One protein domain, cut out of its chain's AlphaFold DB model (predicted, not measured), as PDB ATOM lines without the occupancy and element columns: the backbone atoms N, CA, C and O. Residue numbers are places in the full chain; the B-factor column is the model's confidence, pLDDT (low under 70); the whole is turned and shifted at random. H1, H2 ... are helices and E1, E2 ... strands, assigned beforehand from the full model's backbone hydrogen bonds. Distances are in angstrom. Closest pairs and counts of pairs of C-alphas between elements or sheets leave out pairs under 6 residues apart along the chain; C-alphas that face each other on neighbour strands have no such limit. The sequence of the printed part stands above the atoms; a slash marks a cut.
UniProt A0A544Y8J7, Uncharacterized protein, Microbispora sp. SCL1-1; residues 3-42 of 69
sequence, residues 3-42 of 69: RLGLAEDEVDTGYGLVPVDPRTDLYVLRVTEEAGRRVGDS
ATOM      1  N   ARG A   3     139.596 103.129 131.030       77.94
ATOM      2  CA  ARG A   3     139.058 103.314 132.399       77.94
ATOM      3  C   ARG A   3     139.813 104.375 133.213       77.94
ATOM      4  O   ARG A   3     139.226 104.955 134.112       77.94
ATOM      5  N   LEU A   4     141.080 104.614 132.881       77.69
ATOM      6  CA  LEU A   4     141.943 105.634 133.484       77.69
ATOM      7  C   LEU A   4     141.955 106.939 132.669       77.69
ATOM      8  O   LEU A   4     142.688 107.855 133.007       77.69
ATOM      9  N   GLY A   5     141.191 107.020 131.569       85.31
ATOM     10  CA  GLY A   5     141.194 108.193 130.687       85.31
ATOM     11  C   GLY A   5     142.520 108.433 129.954       85.31
ATOM     12  O   GLY A   5     142.742 109.537 129.470       85.31
ATOM     13  N   LEU A   6     143.381 107.415 129.876       86.94
ATOM     14  CA  LEU A   6     144.707 107.494 129.259       86.94
ATOM     15  C   LEU A   6     144.676 106.996 127.807       86.94
ATOM     16  O   LEU A   6     143.975 106.020 127.491       86.94
ATOM     17  N   ALA A   7     145.452 107.641 126.941       90.38
ATOM     18  CA  ALA A   7     145.809 107.103 125.632       90.38
ATOM     19  C   ALA A   7     146.918 106.042 125.765       90.38
ATOM     20  O   ALA A   7     147.527 105.885 126.822       90.38
ATOM     21  N   GLU A   8     147.149 105.245 124.720       87.44
ATOM     22  CA  GLU A   8     148.168 104.183 124.765       87.44
ATOM     23  C   GLU A   8     149.594 104.737 124.673       87.44
ATOM     24  O   GLU A   8     150.487 104.221 125.335       87.44
ATOM     25  N   ASP A   9     149.794 105.806 123.903       90.38
ATOM     26  CA  ASP A   9     151.068 106.514 123.748       90.38
ATOM     27  C   ASP A   9     151.451 107.350 124.978       90.38
ATOM     28  O   ASP A   9     152.620 107.667 125.179       90.38
ATOM     29  N   GLU A  10     150.482 107.652 125.842       90.88
ATOM     30  CA  GLU A  10     150.723 108.294 127.136       90.88
ATOM     31  C   GLU A  10     151.289 107.324 128.183       90.88
ATOM     32  O   GLU A  10     151.597 107.742 129.296       90.88
ATOM     33  N   VAL A  11     151.415 106.034 127.858       90.19
ATOM     34  CA  VAL A  11     151.824 104.990 128.796       90.19
ATOM     35  C   VAL A  11     153.108 104.323 128.343       90.19
ATOM     36  O   VAL A  11     153.225 103.840 127.215       90.19
ATOM     37  N   ASP A  12     154.043 104.175 129.277       88.50
ATOM     38  CA  ASP A  12     155.233 103.364 129.059       88.50
ATOM     39  C   ASP A  12     154.875 101.871 129.177       88.50
ATOM     40  O   ASP A  12     154.988 101.236 130.227       88.50
ATOM     41  N   THR A  13     154.385 101.299 128.077       82.81
ATOM     42  CA  THR A  13     154.042  99.867 127.997       82.81
ATOM     43  C   THR A  13     155.264  98.953 128.092       82.81
ATOM     44  O   THR A  13     155.109  97.783 128.442       82.81
ATOM     45  N   GLY A  14     156.467  99.479 127.827       83.38
ATOM     46  CA  GLY A  14     157.730  98.770 128.023       83.38
ATOM     47  C   GLY A  14     158.099  98.642 129.501       83.38
ATOM     48  O   GLY A  14     158.593  97.594 129.913       83.38
ATOM     49  N   TYR A  15     157.805  99.671 130.300       80.19
ATOM     50  CA  TYR A  15     157.878  99.614 131.763       80.19
ATOM     51  C   TYR A  15     156.767  98.731 132.355       80.19
ATOM     52  O   TYR A  15     157.002  97.956 133.282       80.19
ATOM     53  N   GLY A  16     155.569  98.792 131.768       80.12
ATOM     54  CA  GLY A  16     154.436  97.943 132.125       80.12
ATOM     55  C   GLY A  16     153.735  98.350 133.428       80.12
ATOM     56  O   GLY A  16     154.012  99.389 134.026       80.12
ATOM     57  N   LEU A  17     152.769  97.528 133.849       86.62
ATOM     58  CA  LEU A  17     152.034  97.705 135.103       86.62
ATOM     59  C   LEU A  17     152.740  96.932 136.221       86.62
ATOM     60  O   LEU A  17     152.875  95.709 136.138       86.62
ATOM     61  N   VAL A  18     153.153  97.629 137.277       87.12
ATOM     62  CA  VAL A  18     153.925  97.049 138.380       87.12
ATOM     63  C   VAL A  18     153.030  96.868 139.611       87.12
ATOM     64  O   VAL A  18     152.467  97.850 140.097       87.12
ATOM     65  N   PRO A  19     152.875  95.644 140.150       89.50
ATOM     66  CA  PRO A  19     152.174  95.433 141.413       89.50
ATOM     67  C   PRO A  19     153.015  95.955 142.582       89.50
ATOM     68  O   PRO A  19     154.144  95.505 142.775       89.50
ATOM     69  N   VAL A  20     152.459  96.866 143.382       87.44
ATOM     70  CA  VAL A  20     153.108  97.368 144.608       87.44
ATOM     71  C   VAL A  20     152.593  96.610 145.825       87.44
ATOM     72  O   VAL A  20     153.385  96.093 146.610       87.44
ATOM     73  N   ASP A  21     151.272  96.478 145.942       89.12
ATOM     74  CA  ASP A  21     150.632  95.580 146.899       89.12
ATOM     75  C   ASP A  21     149.367  94.962 146.279       89.12
ATOM     76  O   ASP A  21     148.275  95.527 146.357       89.12
ATOM     77  N   PRO A  22     149.472  93.775 145.661       89.19
ATOM     78  CA  PRO A  22     148.338  93.139 145.002       89.19
ATOM     79  C   PRO A  22     147.280  92.623 145.988       89.19
ATOM     80  O   PRO A  22     146.194  92.248 145.560       89.19
ATOM     81  N   ARG A  23     147.559  92.581 147.301       95.06
ATOM     82  CA  ARG A  23     146.554  92.189 148.307       95.06
ATOM     83  C   ARG A  23     145.533  93.295 148.560       95.06
ATOM     84  O   ARG A  23     144.437  93.002 149.025       95.06
ATOM     85  N   THR A  24     145.915  94.536 148.276       92.12
ATOM     86  CA  THR A  24     145.074  95.732 148.387       92.12
ATOM     87  C   THR A  24     144.742  96.328 147.019       92.12
ATOM     88  O   THR A  24     144.243  97.447 146.941       92.12
ATOM     89  N   ASP A  25     145.001  95.578 145.943       88.12
ATOM     90  CA  ASP A  25     144.843  96.014 144.555       88.12
ATOM     91  C   ASP A  25     145.619  97.307 144.211       88.12
ATOM     92  O   ASP A  25     145.181  98.112 143.386       88.12
ATOM     93  N   LEU A  26     146.803  97.502 144.811       85.50
ATOM     94  CA  LEU A  26     147.668  98.652 144.553       85.50
ATOM     95  C   LEU A  26     148.719  98.350 143.475       85.50
ATOM     96  O   LEU A  26     149.590  97.488 143.636       85.50
ATOM     97  N   TYR A  27     148.677  99.133 142.396       86.62
ATOM     98  CA  TYR A  27     149.557  99.013 141.236       86.62
ATOM     99  C   TYR A  27     150.071 100.385 140.802       86.62
ATOM    100  O   TYR A  27     149.394 101.397 140.977       86.62
ATOM    101  N   VAL A  28     151.250 100.399 140.189       86.31
ATOM    102  CA  VAL A  28     151.872 101.589 139.605       86.31
ATOM    103  C   VAL A  28     151.982 101.415 138.099       86.31
ATOM    104  O   VAL A  28     152.324 100.343 137.597       86.31
ATOM    105  N   LEU A  29     151.691 102.496 137.383       87.31
ATOM    106  CA  LEU A  29     151.833 102.604 135.943       87.31
ATOM    107  C   LEU A  29     152.603 103.882 135.633       87.31
ATOM    108  O   LEU A  29     152.235 104.950 136.121       87.31
ATOM    109  N   ARG A  30     153.636 103.778 134.800       87.75
ATOM    110  CA  ARG A  30     154.372 104.948 134.332       87.75
ATOM    111  C   ARG A  30     153.655 105.579 133.145       87.75
ATOM    112  O   ARG A  30     153.319 104.897 132.174       87.75
ATOM    113  N   VAL A  31     153.439 106.883 133.237       88.44
ATOM    114  CA  VAL A  31     152.748 107.681 132.224       88.44
ATOM    115  C   VAL A  31     153.565 108.915 131.868       88.44
ATOM    116  O   VAL A  31     154.506 109.269 132.580       88.44
ATOM    117  N   THR A  32     153.211 109.575 130.770       88.31
ATOM    118  CA  THR A  32     153.767 110.888 130.435       88.31
ATOM    119  C   THR A  32     153.409 111.913 131.508       88.31
ATOM    120  O   THR A  32     152.376 111.817 132.172       88.31
ATOM    121  N   GLU A  33     154.252 112.932 131.662       82.38
ATOM    122  CA  GLU A  33     154.054 113.980 132.666       82.38
ATOM    123  C   GLU A  33     152.701 114.701 132.501       82.38
ATOM    124  O   GLU A  33     151.960 114.870 133.469       82.38
ATOM    125  N   GLU A  34     152.329 115.045 131.263       84.25
ATOM    126  CA  GLU A  34     151.039 115.668 130.929       84.25
ATOM    127  C   GLU A  34     149.842 114.809 131.369       84.25
ATOM    128  O   GLU A  34     148.847 115.317 131.893       84.25
ATOM    129  N   ALA A  35     149.934 113.494 131.163       86.31
ATOM    130  CA  ALA A  35     148.897 112.556 131.563       86.31
ATOM    131  C   ALA A  35     148.844 112.391 133.089       86.31
ATOM    132  O   ALA A  35     147.758 112.361 133.668       86.31
ATOM    133  N   GLY A  36     150.009 112.357 133.743       81.75
ATOM    134  CA  GLY A  36     150.143 112.339 135.197       81.75
ATOM    135  C   GLY A  36     149.475 113.545 135.858       81.75
ATOM    136  O   GLY A  36     148.680 113.358 136.774       81.75
ATOM    137  N   ARG A  37     149.705 114.762 135.344       78.81
ATOM    138  CA  ARG A  37     149.043 115.987 135.833       78.81
ATOM    139  C   ARG A  37     147.519 115.900 135.724       78.81
ATOM    140  O   ARG A  37     146.806 116.180 136.682       78.81
ATOM    141  N   ARG A  38     147.013 115.418 134.585       81.62
ATOM    142  CA  ARG A  38     145.569 115.266 134.340       81.62
ATOM    143  C   ARG A  38     144.903 114.280 135.305       81.62
ATOM    144  O   ARG A  38     143.797 114.533 135.779       81.62
ATOM    145  N   VAL A  39     145.556 113.149 135.574       75.56
ATOM    146  CA  VAL A  39     145.032 112.104 136.468       75.56
ATOM    147  C   VAL A  39     145.216 112.483 137.940       75.56
ATOM    148  O   VAL A  39     144.325 112.214 138.739       75.56
ATOM    149  N   GLY A  40     146.320 113.144 138.297       66.81
ATOM    150  CA  GLY A  40     146.613 113.598 139.661       66.81
ATOM    151  C   GLY A  40     145.647 114.666 140.182       66.81
ATOM    152  O   GLY A  40     145.323 114.663 141.365       66.81
ATOM    153  N   ASP A  41     145.119 115.516 139.298       59.72
ATOM    154  CA  ASP A  41     144.069 116.489 139.638       59.72
ATOM    155  C   ASP A  41     142.671 115.848 139.777       59.72
ATOM    156  O   ASP A  41     141.745 116.451 140.325       59.72
ATOM    157  N   SER A  42     142.504 114.614 139.290       53.03
ATOM    158  CA  SER A  42     141.228 113.897 139.230       53.03
ATOM    159  C   SER A  42     141.059 112.955 140.433       53.03
ATOM    160  O   SER A  42     141.217 111.744 140.322       53.03
TER     161      SER A  42
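AT A GLANCE: This is residues 3 to 42 of the 69 residues of an uncharacterized protein of Microbispora sp. SCL1-1 (UniProt A0A544Y8J7). A two-stranded antiparallel hairpin, E1 with E2, makes one end of this small domain, and one short helix, H1, makes the other end. A long stretch with no named element, residues 3 to 16, leads into the hairpin, its C-alphas 7 to 12 A from the mean of all C-alphas. The printed part has 40 residues, with two named strands and then one named helix, in the order E1, E2, H1; the class is mixed, helices and strands, with under half of the residues in named elements. The whole is only just compact, close to loose, with a radius of gyration of the C-alphas of 10.7 A, and its C-alphas span 29 by 24 by 16 A.

IN THESE COORDINATES: The printed part begins at Arg 3, with its C-alpha at (139.058, 103.314, 132.399). The strand E1, residues 17 to 21, begins at C-alpha 17 at (152.034, 97.705, 135.103) and is 12.1 A long from first to last C-alpha. The strand E2, residues 26 to 29, is 10.3 A long. The helix H1, residues 33 to 40, is 10.2 A long and ends at C-alpha 40 at (146.613, 113.598, 139.661).

HOW THE PARTS SIT: E1 and E2 are antiparallel neighbours and form a hairpin, with 153 degrees between their directions. The C-alphas of Pro 19 and Tyr 27 face each other at 4.4 A. N 18 and O 28 are within hydrogen-bond range at 2.9 A, and N 28 and O 18 at 2.8 A. E1 and H1 are apart. In H1 every O i to N i+4 pair is within hydrogen-bond range.

THE WHOLE: The two C-alphas farthest apart are those of Arg 23 and Glu 34, at 29.6 A. The printed part has no cut. The links E1 to E2 and E2 to H1 are tight. The mean pLDDT of the printed part is 83.9, and residues 40 to 42 are under 70.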